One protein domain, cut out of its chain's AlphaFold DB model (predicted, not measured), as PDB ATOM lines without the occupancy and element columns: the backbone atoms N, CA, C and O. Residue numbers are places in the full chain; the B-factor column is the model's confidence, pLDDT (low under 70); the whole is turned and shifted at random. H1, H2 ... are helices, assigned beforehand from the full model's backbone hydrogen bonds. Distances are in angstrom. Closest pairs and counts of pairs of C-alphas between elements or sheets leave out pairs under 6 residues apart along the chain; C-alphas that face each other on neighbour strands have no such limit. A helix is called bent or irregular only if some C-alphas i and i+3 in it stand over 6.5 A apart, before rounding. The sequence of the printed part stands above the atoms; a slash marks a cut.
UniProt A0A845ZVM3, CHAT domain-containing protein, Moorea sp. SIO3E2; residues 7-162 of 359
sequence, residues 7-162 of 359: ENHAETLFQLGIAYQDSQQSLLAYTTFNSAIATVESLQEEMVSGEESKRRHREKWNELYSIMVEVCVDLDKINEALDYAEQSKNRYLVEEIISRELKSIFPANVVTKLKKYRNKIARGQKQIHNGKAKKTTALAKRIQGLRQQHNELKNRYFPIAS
ATOM      1  N   GLU A   7     110.310  95.741 161.194       78.44
ATOM      2  CA  GLU A   7     111.607  96.044 160.564       78.44
ATOM      3  C   GLU A   7     112.198  97.360 161.081       78.44
ATOM      4  O   GLU A   7     113.301  97.362 161.621       78.44
ATOM      5  N   ASN A   8     111.435  98.458 161.029       80.94
ATOM      6  CA  ASN A   8     111.877  99.757 161.557       80.94
ATOM      7  C   ASN A   8     112.182  99.687 163.059       80.94
ATOM      8  O   ASN A   8     113.066 100.379 163.556       80.94
ATOM      9  N   HIS A   9     111.443  98.859 163.799       85.69
ATOM     10  CA  HIS A   9     111.699  98.623 165.214       85.69
ATOM     11  C   HIS A   9     113.037  97.912 165.442       85.69
ATOM     12  O   HIS A   9     113.817  98.369 166.270       85.69
ATOM     13  N   ALA A  10     113.315  96.834 164.702       88.81
ATOM     14  CA  ALA A  10     114.601  96.143 164.769       88.81
ATOM     15  C   ALA A  10     115.761  97.076 164.387       88.81
ATOM     16  O   ALA A  10     116.794  97.056 165.044       88.81
ATOM     17  N   GLU A  11     115.568  97.943 163.390       89.62
ATOM     18  CA  GLU A  11     116.597  98.882 162.927       89.62
ATOM     19  C   GLU A  11     116.872  99.974 163.961       89.62
ATOM     20  O   GLU A  11     118.022 100.275 164.262       89.62
ATOM     21  N   THR A  12     115.818 100.492 164.591       92.56
ATOM     22  CA  THR A  12     115.944 101.458 165.691       92.56
ATOM     23  C   THR A  12     116.688 100.847 166.880       92.56
ATOM     24  O   THR A  12     117.588 101.474 167.432       92.56
ATOM     25  N   LEU A  13     116.335  99.617 167.270       94.19
ATOM     26  CA  LEU A  13     117.022  98.903 168.347       94.19
ATOM     27  C   LEU A  13     118.476  98.603 167.987       94.19
ATOM     28  O   LEU A  13     119.347  98.711 168.841       94.19
ATOM     29  N   PHE A  14     118.751  98.265 166.729       93.56
ATOM     30  CA  PHE A  14     120.110  98.043 166.263       93.56
ATOM     31  C   PHE A  14     120.972  99.300 166.423       93.56
ATOM     32  O   PHE A  14     122.019  99.242 167.062       93.56
ATOM     33  N   GLN A  15     120.493 100.455 165.952       94.31
ATOM     34  CA  GLN A  15     121.209 101.727 166.106       94.31
ATOM     35  C   GLN A  15     121.370 102.136 167.577       94.31
ATOM     36  O   GLN A  15     122.433 102.601 167.984       94.31
ATOM     37  N   LEU A  16     120.344 101.917 168.404       95.38
ATOM     38  CA  LEU A  16     120.423 102.181 169.840       95.38
ATOM     39  C   LEU A  16     121.457 101.281 170.536       95.38
ATOM     40  O   LEU A  16     122.211 101.750 171.383       95.38
ATOM     41  N   GLY A  17     121.519 100.001 170.165       95.62
ATOM     42  CA  GLY A  17     122.514  99.068 170.685       95.62
ATOM     43  C   GLY A  17     123.943  99.481 170.325       95.62
ATOM     44  O   GLY A  17     124.818  99.407 171.186       95.62
ATOM     45  N   ILE A  18     124.165  99.982 169.103       93.56
ATOM     46  CA  ILE A  18     125.460 100.544 168.682       93.56
ATOM     47  C   ILE A  18     125.827 101.742 169.563       93.56
ATOM     48  O   ILE A  18     126.912 101.763 170.134       93.56
ATOM     49  N   ALA A  19     124.902 102.684 169.771       95.50
ATOM     50  CA  ALA A  19     125.153 103.840 170.632       95.50
ATOM     51  C   ALA A  19     125.514 103.439 172.078       95.50
ATOM     52  O   ALA A  19     126.380 104.062 172.702       95.50
ATOM     53  N   TYR A  20     124.891 102.383 172.616       96.00
ATOM     54  CA  TYR A  20     125.274 101.824 173.915       96.00
ATOM     55  C   TYR A  20     126.663 101.183 173.897       96.00
ATOM     56  O   TYR A  20     127.404 101.354 174.863       96.00
ATOM     57  N   GLN A  21     127.032 100.479 172.824       92.12
ATOM     58  CA  GLN A  21     128.361  99.885 172.665       92.12
ATOM     59  C   GLN A  21     129.452 100.967 172.619       92.12
ATOM     60  O   GLN A  21     130.423 100.880 173.369       92.12
ATOM     61  N   ASP A  22     129.243 102.028 171.835       91.88
ATOM     62  CA  ASP A  22     130.160 103.173 171.730       91.88
ATOM     63  C   ASP A  22     130.314 103.909 173.070       91.88
ATOM     64  O   ASP A  22     131.387 104.412 173.406       91.88
ATOM     65  N   SER A  23     129.251 103.912 173.878       93.94
ATOM     66  CA  SER A  23     129.239 104.470 175.235       93.94
ATOM     67  C   SER A  23     129.744 103.495 176.313       93.94
ATOM     68  O   SER A  23     129.595 103.784 177.499       93.94
ATOM     69  N   GLN A  24     130.300 102.337 175.931       92.19
ATOM     70  CA  GLN A  24     130.803 101.280 176.826       92.19
ATOM     71  C   GLN A  24     129.749 100.688 177.786       92.19
ATOM     72  O   GLN A  24     130.069 100.147 178.843       92.19
ATOM     73  N   GLN A  25     128.468 100.751 177.419       93.94
ATOM     74  CA  GLN A  25     127.351 100.204 178.193       93.94
ATOM     75  C   GLN A  25     126.992  98.792 177.705       93.94
ATOM     76  O   GLN A  25     125.890  98.546 177.210       93.94
ATOM     77  N   SER A  26     127.919  97.841 177.855       92.00
ATOM     78  CA  SER A  26     127.830  96.501 177.249       92.00
ATOM     79  C   SER A  26     126.556  95.725 177.612       92.00
ATOM     80  O   SER A  26     125.974  95.060 176.757       92.00
ATOM     81  N   LEU A  27     126.049  95.846 178.846       95.31
ATOM     82  CA  LEU A  27     124.810  95.168 179.256       95.31
ATOM     83  C   LEU A  27     123.556  95.755 178.576       95.31
ATOM     84  O   LEU A  27     122.633  95.022 178.207       95.31
ATOM     85  N   LEU A  28     123.516  97.075 178.386       95.94
ATOM     86  CA  LEU A  28     122.418  97.739 177.682       95.94
ATOM     87  C   LEU A  28     122.483  97.453 176.181       95.94
ATOM     88  O   LEU A  28     121.452  97.155 175.576       95.94
ATOM     89  N   ALA A  29     123.687  97.427 175.603       96.00
ATOM     90  CA  ALA A  29     123.901  96.969 174.235       96.00
ATOM     91  C   ALA A  29     123.378  95.533 174.052       96.00
ATOM     92  O   ALA A  29     122.526  95.296 173.199       96.00
ATOM     93  N   TYR A  30     123.779  94.602 174.927       96.56
ATOM     94  CA  TYR A  30     123.333  93.202 174.914       96.56
ATOM     95  C   TYR A  30     121.806  93.069 174.939       96.56
ATOM     96  O   TYR A  30     121.210  92.396 174.098       96.56
ATOM     97  N   THR A  31     121.143  93.716 175.901       96.62
ATOM     98  CA  THR A  31     119.681  93.604 176.058       96.62
ATOM     99  C   THR A  31     118.925  94.206 174.871       96.62
ATOM    100  O   THR A  31     117.903  93.658 174.435       96.62
ATOM    101  N   THR A  32     119.455  95.289 174.302       96.25
ATOM    102  CA  THR A  32     118.890  95.961 173.129       96.25
ATOM    103  C   THR A  32     119.065  95.118 171.863       96.25
ATOM    104  O   THR A  32     118.085  94.875 171.155       96.25
ATOM    105  N   PHE A  33     120.268  94.591 171.608       95.44
ATOM    106  CA  PHE A  33     120.534  93.708 170.470       95.44
ATOM    107  C   PHE A  33     119.744  92.405 170.552       95.44
ATOM    108  O   PHE A  33     119.125  92.015 169.565       95.44
ATOM    109  N   ASN A  34     119.649  91.779 171.727       93.75
ATOM    110  CA  ASN A  34     118.810  90.595 171.915       93.75
ATOM    111  C   ASN A  34     117.335  90.876 171.556       93.75
ATOM    112  O   ASN A  34     116.669  90.077 170.896       93.75
ATOM    113  N   SER A  35     116.825  92.058 171.920       90.56
ATOM    114  CA  SER A  35     115.467  92.489 171.556       90.56
ATOM    115  C   SER A  35     115.301  92.730 170.047       90.56
ATOM    116  O   SER A  35     114.240  92.435 169.479       90.56
ATOM    117  N   ALA A  36     116.345  93.240 169.383       92.50
ATOM    118  CA  ALA A  36     116.387  93.386 167.931       92.50
ATOM    119  C   ALA A  36     116.379  92.012 167.242       92.50
ATOM    120  O   ALA A  36     115.516  91.772 166.397       92.50
ATOM    121  N   ILE A  37     117.240  91.082 167.672       89.50
ATOM    122  CA  ILE A  37     117.320  89.705 167.156       89.50
ATOM    123  C   ILE A  37     115.972  89.001 167.314       89.50
ATOM    124  O   ILE A  37     115.430  88.484 166.345       89.50
ATOM    125  N   ALA A  38     115.340  89.081 168.487       84.44
ATOM    126  CA  ALA A  38     114.008  88.513 168.706       84.44
ATOM    127  C   ALA A  38     112.922  89.114 167.786       84.44
ATOM    128  O   ALA A  38     111.871  88.499 167.556       84.44
ATOM    129  N   THR A  39     113.123  90.335 167.285       82.69
ATOM    130  CA  THR A  39     112.238  90.951 166.288       82.69
ATOM    131  C   THR A  39     112.540  90.422 164.884       82.69
ATOM    132  O   THR A  39     111.604  90.025 164.192       82.69
ATOM    133  N   VAL A  40     113.817  90.360 164.495       83.44
ATOM    134  CA  VAL A  40     114.286  89.814 163.206       83.44
ATOM    135  C   VAL A  40     113.877  88.353 163.038       83.44
ATOM    136  O   VAL A  40     113.297  87.980 162.025       83.44
ATOM    137  N   GLU A  41     114.090  87.540 164.066       78.12
ATOM    138  CA  GLU A  41     113.767  86.115 164.044       78.12
ATOM    139  C   GLU A  41     112.271  85.858 163.881       78.12
ATOM    140  O   GLU A  41     111.856  84.981 163.122       78.12
ATOM    141  N   SER A  42     111.438  86.693 164.513       72.38
ATOM    142  CA  SER A  42     110.001  86.649 164.255       72.38
ATOM    143  C   SER A  42     109.716  86.907 162.779       72.38
ATOM    144  O   SER A  42     108.944  86.162 162.193       72.38
ATOM    145  N   LEU A  43     110.331  87.920 162.162       70.56
ATOM    146  CA  LEU A  43     110.085  88.262 160.757       70.56
ATOM    147  C   LEU A  43     110.529  87.163 159.787       70.56
ATOM    148  O   LEU A  43     109.849  86.912 158.790       70.56
ATOM    149  N   GLN A  44     111.637  86.481 160.073       66.44
ATOM    150  CA  GLN A  44     112.190  85.457 159.189       66.44
ATOM    151  C   GLN A  44     111.275  84.227 159.052       66.44
ATOM    152  O   GLN A  44     111.097  83.715 157.943       66.44
ATOM    153  N   GLU A  45     110.610  83.797 160.131       60.09
ATOM    154  CA  GLU A  45     109.610  82.712 160.099       60.09
ATOM    155  C   GLU A  45     108.398  83.033 159.197       60.09
ATOM    156  O   GLU A  45     107.663  82.142 158.753       60.09
ATOM    157  N   GLU A  46     108.185  84.317 158.912       54.00
ATOM    158  CA  GLU A  46     107.006  84.866 158.244       54.00
ATOM    159  C   GLU A  46     107.214  85.066 156.742       54.00
ATOM    160  O   GLU A  46     106.237  85.220 156.003       54.00
ATOM    161  N   MET A  47     108.466  85.040 156.267       54.91
ATOM    162  CA  MET A  47     108.785  85.244 154.856       54.91
ATOM    163  C   MET A  47     108.232  84.088 154.007       54.91
ATOM    164  O   MET A  47     108.800  82.997 153.900       54.91
ATOM    165  N   VAL A  48     107.072  84.338 153.391       44.72
ATOM    166  CA  VAL A  48     106.449  83.481 152.365       44.72
ATOM    167  C   VAL A  48     107.127  83.665 150.999       44.72
ATOM    168  O   VAL A  48     106.949  82.825 150.122       44.72
ATOM    169  N   SER A  49     107.894  84.744 150.812       47.72
ATOM    170  CA  SER A  49     108.556  85.064 149.546       47.72
ATOM    171  C   SER A  49     109.753  84.152 149.253       47.72
ATOM    172  O   SER A  49     110.301  83.506 150.151       47.72
ATOM    173  N   GLY A  50     110.092  84.066 147.962       53.59
ATOM    174  CA  GLY A  50     111.106  83.166 147.411       53.59
ATOM    175  C   GLY A  50     112.493  83.315 148.042       53.59
ATOM    176  O   GLY A  50     112.763  84.258 148.791       53.59
ATOM    177  N   GLU A  51     113.373  82.365 147.720       57.09
ATOM    178  CA  GLU A  51     114.714  82.206 148.311       57.09
ATOM    179  C   GLU A  51     115.513  83.523 148.369       57.09
ATOM    180  O   GLU A  51     116.191  83.812 149.357       57.09
ATOM    181  N   GLU A  52     115.354  84.376 147.357       60.22
ATOM    182  CA  GLU A  52     116.067  85.643 147.202       60.22
ATOM    183  C   GLU A  52     115.692  86.719 148.240       60.22
ATOM    184  O   GLU A  52     116.556  87.444 148.733       60.22
ATOM    185  N   SER A  53     114.415  86.830 148.622       63.41
ATOM    186  CA  SER A  53     113.997  87.803 149.642       63.41
ATOM    187  C   SER A  53     114.507  87.406 151.024       63.41
ATOM    188  O   SER A  53     114.993  88.252 151.771       63.41
ATOM    189  N   LYS A  54     114.439  86.108 151.351       66.12
ATOM    190  CA  LYS A  54     114.980  85.573 152.607       66.12
ATOM    191  C   LYS A  54     116.488  85.773 152.693       66.12
ATOM    192  O   LYS A  54     117.001  86.108 153.757       66.12
ATOM    193  N   ARG A  55     117.188  85.593 151.569       69.12
ATOM    194  CA  ARG A  55     118.623  85.861 151.467       69.12
ATOM    195  C   ARG A  55     118.943  87.326 151.774       69.12
ATOM    196  O   ARG A  55     119.732  87.569 152.680       69.12
ATOM    197  N   ARG A  56     118.274  88.279 151.115       72.00
ATOM    198  CA  ARG A  56     118.476  89.721 151.353       72.00
ATOM    199  C   ARG A  56     118.198  90.139 152.797       72.00
ATOM    200  O   ARG A  56     118.948  90.927 153.363       72.00
ATOM    201  N   HIS A  57     117.147  89.593 153.412       74.25
ATOM    202  CA  HIS A  57     116.834  89.872 154.815       74.25
ATOM    203  C   HIS A  57     117.968  89.420 155.748       74.25
ATOM    204  O   HIS A  57     118.366  90.165 156.637       74.25
ATOM    205  N   ARG A  58     118.544  88.234 155.518       72.62
ATOM    206  CA  ARG A  58     119.685  87.752 156.309       72.62
ATOM    207  C   ARG A  58     120.945  88.570 156.087       72.62
ATOM    208  O   ARG A  58     121.615  88.892 157.055       72.62
ATOM    209  N   GLU A  59     121.258  88.913 154.840       76.31
ATOM    210  CA  GLU A  59     122.417  89.757 154.527       76.31
ATOM    211  C   GLU A  59     122.329  91.100 155.268       76.31
ATOM    212  O   GLU A  59     123.320  91.521 155.857       76.31
ATOM    213  N   LYS A  60     121.129  91.702 155.354       82.00
ATOM    214  CA  LYS A  60     120.886  92.922 156.144       82.00
ATOM    215  C   LYS A  60     121.172  92.729 157.638       82.00
ATOM    216  O   LYS A  60     121.757  93.609 158.258       82.00
ATOM    217  N   TRP A  61     120.742  91.613 158.227       86.50
ATOM    218  CA  TRP A  61     120.809  91.411 159.682       86.50
ATOM    219  C   TRP A  61     122.017  90.608 160.167       86.50
ATOM    220  O   TRP A  61     122.199  90.482 161.372       86.50
ATOM    221  N   ASN A  62     122.869  90.088 159.281       86.81
ATOM    222  CA  ASN A  62     124.065  89.337 159.682       86.81
ATOM    223  C   ASN A  62     124.991  90.177 160.579       86.81
ATOM    224  O   ASN A  62     125.569  89.677 161.542       86.81
ATOM    225  N   GLU A  63     125.069  91.483 160.309       89.38
ATOM    226  CA  GLU A  63     125.844  92.414 161.127       89.38
ATOM    227  C   GLU A  63     125.358  92.456 162.585       89.38
ATOM    228  O   GLU A  63     126.176  92.438 163.503       89.38
ATOM    229  N   LEU A  64     124.040  92.417 162.810       92.62
ATOM    230  CA  LEU A  64     123.448  92.393 164.150       92.62
ATOM    231  C   LEU A  64     123.915  91.169 164.955       92.62
ATOM    232  O   LEU A  64     124.265  91.316 166.123       92.62
ATOM    233  N   TYR A  65     123.968  89.981 164.342       92.19
ATOM    234  CA  TYR A  65     124.479  88.784 165.019       92.19
ATOM    235  C   TYR A  65     125.980  88.874 165.276       92.19
ATOM    236  O   TYR A  65     126.423  88.577 166.380       92.19
ATOM    237  N   SER A  66     126.756  89.339 164.293       92.62
ATOM    238  CA  SER A  66     128.201  89.530 164.451       92.62
ATOM    239  C   SER A  66     128.530  90.446 165.632       92.62
ATOM    240  O   SER A  66     129.446  90.152 166.394       92.62
ATOM    241  N   ILE A  67     127.789  91.543 165.800       93.88
ATOM    242  CA  ILE A  67     127.969  92.474 166.921       93.88
ATOM    243  C   ILE A  67     127.501  91.848 168.231       93.88
ATOM    244  O   ILE A  67     128.142  92.024 169.262       93.88
ATOM    245  N   MET A  68     126.408  91.083 168.205       95.25
ATOM    246  CA  MET A  68     125.949  90.369 169.392       95.25
ATOM    247  C   MET A  68     127.012  89.393 169.912       95.25
ATOM    248  O   MET A  68     127.233  89.344 171.119       95.25
ATOM    249  N   VAL A  69     127.712  88.676 169.026       95.44
ATOM    250  CA  VAL A  69     128.845  87.809 169.399       95.44
ATOM    251  C   VAL A  69     129.954  88.622 170.072       95.44
ATOM    252  O   VAL A  69     130.420  88.229 171.137       95.44
ATOM    253  N   GLU A  70     130.333  89.776 169.509       93.81
ATOM    254  CA  GLU A  70     131.335  90.672 170.114       93.81
ATOM    255  C   GLU A  70     130.926  91.108 171.528       93.81
ATOM    256  O   GLU A  70     131.715  90.989 172.461       93.81
ATOM    257  N   VAL A  71     129.676  91.546 171.703       95.31
ATOM    258  CA  VAL A  71     129.150  91.974 173.008       95.31
ATOM    259  C   VAL A  71     129.095  90.816 174.005       95.31
ATOM    260  O   VAL A  71     129.371  91.019 175.184       95.31
ATOM    261  N   CYS A  72     128.749  89.603 173.563       96.38
ATOM    262  CA  CYS A  72     128.766  88.424 174.429       96.38
ATOM    263  C   CYS A  72     130.187  88.106 174.901       96.38
ATOM    264  O   CYS A  72     130.387  87.882 176.090       96.38
ATOM    265  N   VAL A  73     131.176  88.163 174.004       94.50
ATOM    266  CA  VAL A  73     132.593  87.971 174.351       94.50
ATOM    267  C   VAL A  73     133.084  89.046 175.326       94.50
ATOM    268  O   VAL A  73     133.750  88.717 176.303       94.50
ATOM    269  N   ASP A  74     132.726  90.315 175.111       92.44
ATOM    270  CA  ASP A  74     133.107  91.420 176.005       92.44
ATOM    271  C   ASP A  74     132.440  91.315 177.399       92.44
ATOM    272  O   ASP A  74     132.939  91.881 178.371       92.44
ATOM    273  N   LEU A  75     131.319  90.592 177.506       95.56
ATOM    274  CA  LEU A  75     130.604  90.300 178.755       95.56
ATOM    275  C   LEU A  75     130.969  88.941 179.379       95.56
ATOM    276  O   LEU A  75     130.321  88.552 180.350       95.56
ATOM    277  N   ASP A  76     131.947  88.219 178.823       95.44
ATOM    278  CA  ASP A  76     132.335  86.858 179.234       95.44
ATOM    279  C   ASP A  76     131.185  85.823 179.157       95.44
ATOM    280  O   ASP A  76     131.121  84.833 179.881       95.44
ATOM    281  N   LYS A  77     130.237  86.052 178.242       96.38
ATOM    282  CA  LYS A  77     129.086  85.181 177.956       96.38
ATOM    283  C   LYS A  77     129.379  84.253 176.783       96.38
ATOM    284  O   LYS A  77     128.825  84.401 175.692       96.38
ATOM    285  N   ILE A  78     130.325  83.338 176.976       96.12
ATOM    286  CA  ILE A  78     130.912  82.559 175.875       96.12
ATOM    287  C   ILE A  78     129.923  81.554 175.268       96.12
ATOM    288  O   ILE A  78     129.887  81.399 174.046       96.12
ATOM    289  N   ASN A  79     129.065  80.934 176.082       94.88
ATOM    290  CA  ASN A  79     128.044  80.003 175.589       94.88
ATOM    291  C   ASN A  79     127.027  80.727 174.693       94.88
ATOM    292  O   ASN A  79     126.717  80.258 173.598       94.88
ATOM    293  N   GLU A  80     126.566  81.911 175.103       94.88
ATOM    294  CA  GLU A  80     125.681  82.734 174.279       94.88
ATOM    295  C   GLU A  80     126.387  83.255 173.021       94.88
ATOM    296  O   GLU A  80     125.769  83.320 171.957       94.88
ATOM    297  N   ALA A  81     127.679  83.589 173.104       95.94
ATOM    298  CA  ALA A  81     128.466  83.984 171.938       95.94
ATOM    299  C   ALA A  81     128.474  82.875 170.870       95.94
ATOM    300  O   ALA A  81     128.248  83.158 169.693       95.94
ATOM    301  N   LEU A  82     128.658  81.616 171.282       95.25
ATOM    302  CA  LEU A  82     128.582  80.443 170.407       95.25
ATOM    303  C   LEU A  82     127.176  80.235 169.834       95.25
ATOM    304  O   LEU A  82     127.034  79.990 168.635       95.25
ATOM    305  N   ASP A  83     126.130  80.408 170.644       92.50
ATOM    306  CA  ASP A  83     124.747  80.315 170.169       92.50
ATOM    307  C   ASP A  83     124.450  81.338 169.063       92.50
ATOM    308  O   ASP A  83     123.890  80.984 168.020       92.50
ATOM    309  N   TYR A  84     124.851  82.600 169.246       92.31
ATOM    310  CA  TYR A  84     124.655  83.639 168.232       92.31
ATOM    311  C   TYR A  84     125.566  83.457 167.009       92.31
ATOM    312  O   TYR A  84     125.124  83.705 165.881       92.31
ATOM    313  N   ALA A  85     126.800  82.974 167.195       93.06
ATOM    314  CA  ALA A  85     127.701  82.641 166.095       93.06
ATOM    315  C   ALA A  85     127.086  81.559 165.194       93.06
ATOM    316  O   ALA A  85     127.003  81.727 163.975       93.06
ATOM    317  N   GLU A  86     126.558  80.490 165.786       90.06
ATOM    318  CA  GLU A  86     125.891  79.401 165.075       90.06
ATOM    319  C   GLU A  86     124.601  79.850 164.376       90.06
ATOM    320  O   GLU A  86     124.385  79.519 163.203       90.06
ATOM    321  N   GLN A  87     123.788  80.679 165.039       85.81
ATOM    322  CA  GLN A  87     122.579  81.263 164.445       85.81
ATOM    323  C   GLN A  87     122.883  82.100 163.194       85.81
ATOM    324  O   GLN A  87     122.127  82.046 162.220       85.81
ATOM    325  N   SER A  88     124.005  82.826 163.182       85.88
ATOM    326  CA  SER A  88     124.377  83.695 162.060       85.88
ATOM    327  C   SER A  88     124.808  82.941 160.791       85.88
ATOM    328  O   SER A  88     124.600  83.439 159.683       85.88
ATOM    329  N   LYS A  89     125.385  81.734 160.922       81.50
ATOM    330  CA  LYS A  89     126.054  81.031 159.811       81.50
ATOM    331  C   LYS A  89     125.093  80.241 158.926       81.50
ATOM    332  O   LYS A  89     125.055  80.450 157.717       81.50
ATOM    333  N   ASN A  90     124.331  79.310 159.505       70.44
ATOM    334  CA  ASN A  90     123.725  78.217 158.727       70.44
ATOM    335  C   ASN A  90     122.239  77.970 158.985       70.44
ATOM    336  O   ASN A  90     121.691  76.977 158.497       70.44
ATOM    337  N   ARG A  91     121.547  78.901 159.654       69.69
ATOM    338  CA  ARG A  91     120.114  78.766 159.947       69.69
ATOM    339  C   ARG A  91     119.276  78.451 158.704       69.69
ATOM    340  O   ARG A  91     118.415  77.582 158.755       69.69
ATOM    341  N   TYR A  92     119.556  79.093 157.568       71.19
ATOM    342  CA  TYR A  92     118.794  78.852 156.336       71.19
ATOM    343  C   TYR A  92     119.038  77.479 155.723       71.19
ATOM    344  O   TYR A  92     118.090  76.829 155.307       71.19
ATOM    345  N   LEU A  93     120.294  77.034 155.655       75.56
ATOM    346  CA  LEU A  93     120.599  75.721 155.093       75.56
ATOM    347  C   LEU A  93     119.940  74.625 155.936       75.56
ATOM    348  O   LEU A  93     119.329  73.713 155.388       75.56
ATOM    349  N   VAL A  94     119.989  74.761 157.264       76.00
ATOM    350  CA  VAL A  94     119.289  73.861 158.184       76.00
ATOM    351  C   VAL A  94     117.777  73.930 157.961       76.00
ATOM    352  O   VAL A  94     117.140  72.891 157.792       76.00
ATOM    353  N   GLU A  95     117.195  75.129 157.874       72.06
ATOM    354  CA  GLU A  95     115.773  75.316 157.562       72.06
ATOM    355  C   GLU A  95     115.367  74.691 156.220       72.06
ATOM    356  O   GLU A  95     114.293  74.095 156.152       72.06
ATOM    357  N   GLU A  96     116.194  74.782 155.177       76.12
ATOM    358  CA  GLU A  96     115.921  74.202 153.858       76.12
ATOM    359  C   GLU A  96     116.077  72.681 153.835       76.12
ATOM    360  O   GLU A  96     115.253  71.988 153.237       76.12
ATOM    361  N   ILE A  97     117.072  72.129 154.533       77.56
ATOM    362  CA  ILE A  97     117.171  70.676 154.713       77.56
ATOM    363  C   ILE A  97     115.917  70.171 155.431       77.56
ATOM    364  O   ILE A  97     115.261  69.241 154.959       77.56
ATOM    365  N   ILE A  98     115.508  70.845 156.510       72.81
ATOM    366  CA  ILE A  98     114.285  70.505 157.240       72.81
ATOM    367  C   ILE A  98     113.057  70.657 156.344       72.81
ATOM    368  O   ILE A  98     112.183  69.796 156.386       72.81
ATOM    369  N   SER A  99     112.964  71.727 155.543       73.06
ATOM    370  CA  SER A  99     111.815  72.002 154.669       73.06
ATOM    371  C   SER A  99     111.577  70.845 153.691       73.06
ATOM    372  O   SER A  99     110.434  70.401 153.521       73.06
ATOM    373  N   ARG A 100     112.663  70.316 153.117       76.12
ATOM    374  CA  ARG A 100     112.666  69.171 152.199       76.12
ATOM    375  C   ARG A 100     112.357  67.865 152.923       76.12
ATOM    376  O   ARG A 100     111.565  67.061 152.435       76.12
ATOM    377  N   GLU A 101     112.908  67.685 154.118       74.44
ATOM    378  CA  GLU A 101     112.767  66.465 154.916       74.44
ATOM    379  C   GLU A 101     111.544  66.475 155.854       74.44
ATOM    380  O   GLU A 101     111.347  65.533 156.617       74.44
ATOM    381  N   LEU A 102     110.655  67.478 155.773       73.38
ATOM    382  CA  LEU A 102     109.505  67.643 156.680       73.38
ATOM    383  C   LEU A 102     108.662  66.370 156.850       73.38
ATOM    384  O   LEU A 102     108.168  66.100 157.939       73.38
ATOM    385  N   LYS A 103     108.458  65.606 155.772       75.06
ATOM    386  CA  LYS A 103     107.660  64.368 155.804       75.06
ATOM    387  C   LYS A 103     108.409  63.180 156.417       75.06
ATOM    388  O   LYS A 103     107.757  62.246 156.862       75.06
ATOM    389  N   SER A 104     109.739  63.216 156.393       75.81
ATOM    390  CA  SER A 104     110.611  62.206 156.999       75.81
ATOM    391  C   SER A 104     110.773  62.465 158.499       75.81
ATOM    392  O   SER A 104     110.694  61.548 159.310       75.81
ATOM    393  N   ILE A 105     110.924  63.739 158.877       74.25
ATOM    394  CA  ILE A 105     111.202  64.158 160.256       74.25
ATOM    395  C   ILE A 105     109.928  64.200 161.117       74.25
ATOM    396  O   ILE A 105     109.971  63.863 162.300       74.25
ATOM    397  N   PHE A 106     108.784  64.623 160.562       78.94
ATOM    398  CA  PHE A 106     107.568  64.874 161.343       78.94
ATOM    399  C   PHE A 106     106.413  63.937 160.957       78.94
ATOM    400  O   PHE A 106     106.155  63.727 159.769       78.94
ATOM    401  N   PRO A 107     105.602  63.479 161.934       84.62
ATOM    402  CA  PRO A 107     104.353  62.777 161.648       84.62
ATOM    403  C   PRO A 107     103.398  63.601 160.766       84.62
ATOM    404  O   PRO A 107     103.303  64.827 160.889       84.62
ATOM    405  N   ALA A 108     102.616  62.940 159.907       85.88
ATOM    406  CA  ALA A 108     101.763  63.609 158.912       85.88
ATOM    407  C   ALA A 108     100.753  64.613 159.513       85.88
ATOM    408  O   ALA A 108     100.487  65.682 158.946       85.88
ATOM    409  N   ASN A 109     100.205  64.307 160.692       86.75
ATOM    410  CA  ASN A 109      99.309  65.203 161.426       86.75
ATOM    411  C   ASN A 109     100.031  66.475 161.920       86.75
ATOM    412  O   ASN A 109      99.444  67.561 161.899       86.75
ATOM    413  N   VAL A 110     101.301  66.365 162.319       85.88
ATOM    414  CA  VAL A 110     102.153  67.484 162.742       85.88
ATOM    415  C   VAL A 110     102.481  68.368 161.547       85.88
ATOM    416  O   VAL A 110     102.233  69.570 161.612       85.88
ATOM    417  N   VAL A 111     102.907  67.784 160.421       83.69
ATOM    418  CA  VAL A 111     103.156  68.522 159.166       83.69
ATOM    419  C   VAL A 111     101.925  69.339 158.758       83.69
ATOM    420  O   VAL A 111     102.029  70.515 158.399       83.69
ATOM    421  N   THR A 112     100.737  68.743 158.858       87.38
ATOM    422  CA  THR A 112      99.470  69.408 158.518       87.38
ATOM    423  C   THR A 112      99.169  70.584 159.454       87.38
ATOM    424  O   THR A 112      98.768  71.658 158.994       87.38
ATOM    425  N   LYS A 113      99.400  70.425 160.766       88.12
ATOM    426  CA  LYS A 113      99.260  71.509 161.756       88.12
ATOM    427  C   LYS A 113     100.263  72.640 161.517       88.12
ATOM    428  O   LYS A 113      99.843  73.796 161.485       88.12
ATOM    429  N   LEU A 114     101.536  72.324 161.273       83.88
ATOM    430  CA  LEU A 114     102.583  73.309 160.977       83.88
ATOM    431  C   LEU A 114     102.225  74.145 159.738       83.88
ATOM    432  O   LEU A 114     102.193  75.375 159.806       83.88
ATOM    433  N   LYS A 115     101.809  73.498 158.639       83.69
ATOM    434  CA  LYS A 115     101.316  74.195 157.435       83.69
ATOM    435  C   LYS A 115     100.105  75.087 157.728       83.69
ATOM    436  O   LYS A 115     100.019  76.209 157.224       83.69
ATOM    437  N   LYS A 116      99.164  74.623 158.560       88.19
ATOM    438  CA  LYS A 116      97.973  75.397 158.950       88.19
ATOM    439  C   LYS A 116      98.338  76.652 159.746       88.19
ATOM    440  O   LYS A 116      97.751  77.704 159.488       88.19
ATOM    441  N   TYR A 117      99.275  76.557 160.690       85.88
ATOM    442  CA  TYR A 117      99.765  77.715 161.438       85.88
ATOM    443  C   TYR A 117     100.446  78.721 160.512       85.88
ATOM    444  O   TYR A 117     100.023  79.877 160.480       85.88
ATOM    445  N   ARG A 118     101.381  78.260 159.670       80.50
ATOM    446  CA  ARG A 118     102.083  79.095 158.685       80.50
ATOM    447  C   ARG A 118     101.116  79.877 157.791       80.50
ATOM    448  O   ARG A 118     101.220  81.094 157.672       80.50
ATOM    449  N   ASN A 119     100.104  79.206 157.239       82.81
ATOM    450  CA  ASN A 119      99.103  79.847 156.381       82.81
ATOM    451  C   ASN A 119      98.259  80.900 157.118       82.81
ATOM    452  O   ASN A 119      97.904  81.926 156.535       82.81
ATOM    453  N   LYS A 120      97.904  80.662 158.387       85.06
ATOM    454  CA  LYS A 120      97.133  81.626 159.191       85.06
ATOM    455  C   LYS A 120      97.960  82.859 159.552       85.06
ATOM    456  O   LYS A 120      97.425  83.962 159.473       85.06
ATOM    457  N   ILE A 121      99.226  82.662 159.916       78.69
ATOM    458  CA  ILE A 121     100.181  83.734 160.227       78.69
ATOM    459  C   ILE A 121     100.341  84.645 159.002       78.69
ATOM    460  O   ILE A 121     100.004  85.827 159.079       78.69
ATOM    461  N   ALA A 122     100.680  84.061 157.846       75.88
ATOM    462  CA  ALA A 122     100.870  84.792 156.592       75.88
ATOM    463  C   ALA A 122      99.633  85.605 156.169       75.88
ATOM    464  O   ALA A 122      99.729  86.770 155.777       75.88
ATOM    465  N   ARG A 123      98.436  85.007 156.266       81.50
ATOM    466  CA  ARG A 123      97.177  85.706 155.955       81.50
ATOM    467  C   ARG A 123      96.923  86.875 156.906       81.50
ATOM    468  O   ARG A 123      96.510  87.935 156.445       81.50
ATOM    469  N   GLY A 124      97.155  86.683 158.205       78.12
ATOM    470  CA  GLY A 124      96.962  87.719 159.217       78.12
ATOM    471  C   GLY A 124      97.885  88.921 159.006       78.12
ATOM    472  O   GLY A 124      97.418  90.056 159.010       78.12
ATOM    473  N   GLN A 125      99.168  88.691 158.727       71.69
ATOM    474  CA  GLN A 125     100.113  89.774 158.424       71.69
ATOM    475  C   GLN A 125      99.759  90.527 157.155       71.69
ATOM    476  O   GLN A 125      99.770  91.753 157.165       71.69
ATOM    477  N   LYS A 126      99.374  89.825 156.081       75.62
ATOM    478  CA  LYS A 126      98.953  90.484 154.837       75.62
ATOM    479  C   LYS A 126      97.767  91.429 155.067       75.62
ATOM    480  O   LYS A 126      97.659  92.453 154.399       75.62
ATOM    481  N   GLN A 127      96.879  91.113 156.014       77.88
ATOM    482  CA  GLN A 127      95.784  92.007 156.404       77.88
ATOM    483  C   GLN A 127      96.268  93.233 157.186       77.88
ATOM    484  O   GLN A 127      95.749  94.320 156.945       77.88
ATOM    485  N   ILE A 128      97.242  93.069 158.086       73.56
ATOM    486  CA  ILE A 128      97.855  94.177 158.834       73.56
ATOM    487  C   ILE A 128      98.609  95.108 157.879       73.56
ATOM    488  O   ILE A 128      98.338  96.303 157.860       73.56
ATOM    489  N   HIS A 129      99.482  94.553 157.037       69.00
ATOM    490  CA  HIS A 129     100.320  95.311 156.108       69.00
ATOM    491  C   HIS A 129      99.494  96.105 155.089       69.00
ATOM    492  O   HIS A 129      99.754  97.277 154.854       69.00
ATOM    493  N   ASN A 130      98.436  95.503 154.539       75.50
ATOM    494  CA  ASN A 130      97.576  96.175 153.562       75.50
ATOM    495  C   ASN A 130      96.557  97.142 154.198       75.50
ATOM    496  O   ASN A 130      95.626  97.561 153.513       75.50
ATOM    497  N   GLY A 131      96.641  97.412 155.507       71.75
ATOM    498  CA  GLY A 131      95.686  98.269 156.220       71.75
ATOM    499  C   GLY A 131      94.248  97.729 156.248       71.75
ATOM    500  O   GLY A 131      93.313  98.458 156.564       71.75
ATOM    501  N   LYS A 132      94.037  96.446 155.920       72.62
ATOM    502  CA  LYS A 132      92.706  95.809 155.831       72.62
ATOM    503  C   LYS A 132      92.213  95.254 157.173       72.62
ATOM    504  O   LYS A 132      91.108  94.713 157.254       72.62
ATOM    505  N   ALA A 133      93.025  95.331 158.224       70.19
ATOM    506  CA  ALA A 133      92.696  94.804 159.541       70.19
ATOM    507  C   ALA A 133      91.817  95.786 160.339       70.19
ATOM    508  O   ALA A 133      92.286  96.817 160.801       70.19
ATOM    509  N   LYS A 134      90.547  95.425 160.585       66.81
ATOM    510  CA  LYS A 134      89.616  96.232 161.411       66.81
ATOM    511  C   LYS A 134      90.048  96.372 162.882       66.81
ATOM    512  O   LYS A 134      89.645  97.314 163.551       66.81
ATOM    513  N   LYS A 135      90.816  95.408 163.406       78.38
ATOM    514  CA  LYS A 135      91.356  95.385 164.780       78.38
ATOM    515  C   LYS A 135      92.811  94.918 164.756       78.38
ATOM    516  O   LYS A 135      93.099  93.761 165.070       78.38
ATOM    517  N   THR A 136      93.713  95.806 164.352       74.12
ATOM    518  CA  THR A 136      95.139  95.509 164.137       74.12
ATOM    519  C   THR A 136      95.803  94.876 165.359       74.12
ATOM    520  O   THR A 136      96.389  93.806 165.235       74.12
ATOM    521  N   THR A 137      95.619  95.443 166.554       74.62
ATOM    522  CA  THR A 137      96.240  94.949 167.799       74.62
ATOM    523  C   THR A 137      95.751  93.552 168.197       74.62
ATOM    524  O   THR A 137      96.537  92.682 168.562       74.62
ATOM    525  N   ALA A 138      94.446  93.281 168.075       81.19
ATOM    526  CA  ALA A 138      93.890  91.964 168.398       81.19
ATOM    527  C   ALA A 138      94.355  90.887 167.403       81.19
ATOM    528  O   ALA A 138      94.623  89.745 167.787       81.19
ATOM    529  N   LEU A 139      94.469  91.250 166.121       80.19
ATOM    530  CA  LEU A 139      95.001  90.367 165.091       80.19
ATOM    531  C   LEU A 139      96.499  90.105 165.304       80.19
ATOM    532  O   LEU A 139      96.908  88.949 165.221       80.19
ATOM    533  N   ALA A 140      97.282  91.127 165.659       73.44
ATOM    534  CA  ALA A 140      98.698  90.992 166.002       73.44
ATOM    535  C   ALA A 140      98.905  90.015 167.172       73.44
ATOM    536  O   ALA A 140      99.650  89.043 167.038       73.44
ATOM    537  N   LYS A 141      98.147  90.172 168.267       80.00
ATOM    538  CA  LYS A 141      98.195  89.257 169.421       80.00
ATOM    539  C   LYS A 141      97.813  87.819 169.051       80.00
ATOM    540  O   LYS A 141      98.429  86.859 169.512       80.00
ATOM    541  N   ARG A 142      96.819  87.637 168.174       84.56
ATOM    542  CA  ARG A 142      96.439  86.306 167.670       84.56
ATOM    543  C   ARG A 142      97.549  85.674 166.833       84.56
ATOM    544  O   ARG A 142      97.786  84.475 166.955       84.56
ATOM    545  N   ILE A 143      98.194  86.455 165.971       79.44
ATOM    546  CA  ILE A 143      99.321  85.990 165.158       79.44
ATOM    547  C   ILE A 143     100.467  85.552 166.072       79.44
ATOM    548  O   ILE A 143     100.986  84.458 165.882       79.44
ATOM    549  N   GLN A 144     100.788  86.333 167.107       76.56
ATOM    550  CA  GLN A 144     101.797  85.977 168.106       76.56
ATOM    551  C   GLN A 144     101.495  84.630 168.784       76.56
ATOM    552  O   GLN A 144     102.364  83.764 168.834       76.56
ATOM    553  N   GLY A 145     100.253  84.405 169.226       82.56
ATOM    554  CA  GLY A 145      99.863  83.118 169.813       82.56
ATOM    555  C   GLY A 145     100.007  81.940 168.838       82.56
ATOM    556  O   GLY A 145     100.415  80.850 169.231       82.56
ATOM    557  N   LEU A 146      99.727  82.151 167.546       83.62
ATOM    558  CA  LEU A 146      99.943  81.127 166.518       83.62
ATOM    559  C   LEU A 146     101.433  80.848 166.275       83.62
ATOM    560  O   LEU A 146     101.774  79.693 166.025       83.62
ATOM    561  N   ARG A 147     102.306  81.865 166.355       74.69
ATOM    562  CA  ARG A 147     103.769  81.696 166.261       74.69
ATOM    563  C   ARG A 147     104.288  80.841 167.405       74.69
ATOM    564  O   ARG A 147     104.963  79.848 167.167       74.69
ATOM    565  N   GLN A 148     103.882  81.161 168.632       78.94
ATOM    566  CA  GLN A 148     104.279  80.394 169.808       78.94
ATOM    567  C   GLN A 148     103.874  78.918 169.676       78.94
ATOM    568  O   GLN A 148     104.716  78.037 169.809       78.94
ATOM    569  N   GLN A 149     102.623  78.641 169.295       84.50
ATOM    570  CA  GLN A 149     102.154  77.266 169.080       84.50
ATOM    571  C   GLN A 149     102.890  76.545 167.944       84.50
ATOM    572  O   GLN A 149     103.154  75.347 168.039       84.50
ATOM    573  N   HIS A 150     103.195  77.252 166.853       82.75
ATOM    574  CA  HIS A 150     103.977  76.700 165.752       82.75
ATOM    575  C   HIS A 150     105.376  76.293 166.228       82.75
ATOM    576  O   HIS A 150     105.807  75.172 165.957       82.75
ATOM    577  N   ASN A 151     106.041  77.163 166.987       74.94
ATOM    578  CA  ASN A 151     107.413  76.954 167.438       74.94
ATOM    579  C   ASN A 151     107.498  75.889 168.527       74.94
ATOM    580  O   ASN A 151     108.359  75.023 168.444       74.94
ATOM    581  N   GLU A 152     106.568  75.859 169.481       81.44
ATOM    582  CA  GLU A 152     106.445  74.773 170.464       81.44
ATOM    583  C   GLU A 152     106.237  73.411 169.787       81.44
ATOM    584  O   GLU A 152     106.860  72.417 170.165       81.44
ATOM    585  N   LEU A 153     105.385  73.359 168.756       82.00
ATOM    586  CA  LEU A 153     105.138  72.128 168.015       82.00
ATOM    587  C   LEU A 153     106.370  71.694 167.211       82.00
ATOM    588  O   LEU A 153     106.677  70.508 167.192       82.00
ATOM    589  N   LYS A 154     107.083  72.628 166.572       76.44
ATOM    590  CA  LYS A 154     108.329  72.346 165.841       76.44
ATOM    591  C   LYS A 154     109.419  71.840 166.797       76.44
ATOM    592  O   LYS A 154     109.973  70.770 166.571       76.44
ATOM    593  N   ASN A 155     109.624  72.553 167.907       74.31
ATOM    594  CA  ASN A 155     110.580  72.239 168.971       74.31
ATOM    595  C   ASN A 155     110.407  70.840 169.548       74.31
ATOM    596  O   ASN A 155     111.383  70.132 169.760       74.31
ATOM    597  N   ARG A 156     109.160  70.425 169.785       78.81
ATOM    598  CA  ARG A 156     108.866  69.122 170.389       78.81
ATOM    599  C   ARG A 156     109.381  67.942 169.566       78.81
ATOM    600  O   ARG A 156     109.753  66.929 170.142       78.81
ATOM    601  N   TYR A 157     109.340  68.054 168.243       73.12
ATOM    602  CA  TYR A 157     109.722  66.968 167.338       73.12
ATOM    603  C   TYR A 157     111.126  67.156 166.766       73.12
ATOM    604  O   TYR A 157     111.755  66.177 166.382       73.12
ATOM    605  N   PHE A 158     111.621  68.396 166.705       70.25
ATOM    606  CA  PHE A 158     112.949  68.683 166.181       70.25
ATOM    607  C   PHE A 158     113.559  69.945 166.820       70.25
ATOM    608  O   PHE A 158     113.510  71.024 166.220       70.25
ATOM    609  N   PRO A 159     114.146  69.828 168.027       65.06
ATOM    610  CA  PRO A 159     114.726  70.960 168.763       65.06
ATOM    611  C   PRO A 159     115.780  71.737 167.959       65.06
ATOM    612  O   PRO A 159     115.817  72.963 168.004       65.06
ATOM    613  N   ILE A 160     116.548  71.031 167.119       63.16
ATOM    614  CA  ILE A 160     117.609  71.594 166.264       63.16
ATOM    615  C   ILE A 160     117.060  72.666 165.296       63.16
ATOM    616  O   ILE A 160     117.795  73.551 164.863       63.16
ATOM    617  N   ALA A 161     115.762  72.635 164.956       57.34
ATOM    618  CA  ALA A 161     115.157  73.553 163.988       57.34
ATOM    619  C   ALA A 161     114.804  74.945 164.528       57.34
ATOM    620  O   ALA A 161     114.376  75.798 163.745       57.34
ATOM    621  N   SER A 162     114.846  75.146 165.839       58.97
ATOM    622  CA  SER A 162     114.300  76.344 166.493       58.97
ATOM    623  C   SER A 162     115.366  77.181 167.199       58.97
ATOM    624  O   SER A 162     115.047  78.220 167.770       58.97
TER     625      SER A 162
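This is residues 7 to 162 of the 359 residues of the protein "CHAT domain-containing protein" of Moorea sp. SIO3E2 (UniProt A0A845ZVM3). What shape? H1, H2, H3b and H4a form an up-and-down bundle, with hairpin H5 and H6 crosswise. How large? It is all helix and compact, 156 printed residues with six named helices, radius of gyration of the C-alphas 17.0 A, spans 49 by 40 by 27 A.

What touches? H1, residues 7 to 22, and H2, 26 to 44, form a hairpin, closest at C-alphas 17 and 29, 4.4 A. H5, 108 to 129, and H6, 136 to 157, form another, closest at C-alphas 121 and 143, 5.5 A. Backbones? Every O i to N i+4 pair in H1 and H5 is within hydrogen-bond range.

What bends? H3, 51 to 74, and H4, 78 to 105, by hydrogen bonds one helix each, are bent: C-alphas 60 and 63 are 7.0 A apart, 89 and 92 8.3 A. Where? C-alpha 7 is at (111.607, 96.044, 160.564), C-alpha 157 at (109.722, 66.968, 167.338).

Any cut? The printed part has no cut. Low confidence? Residues 44 to 55 are under pLDDT 70.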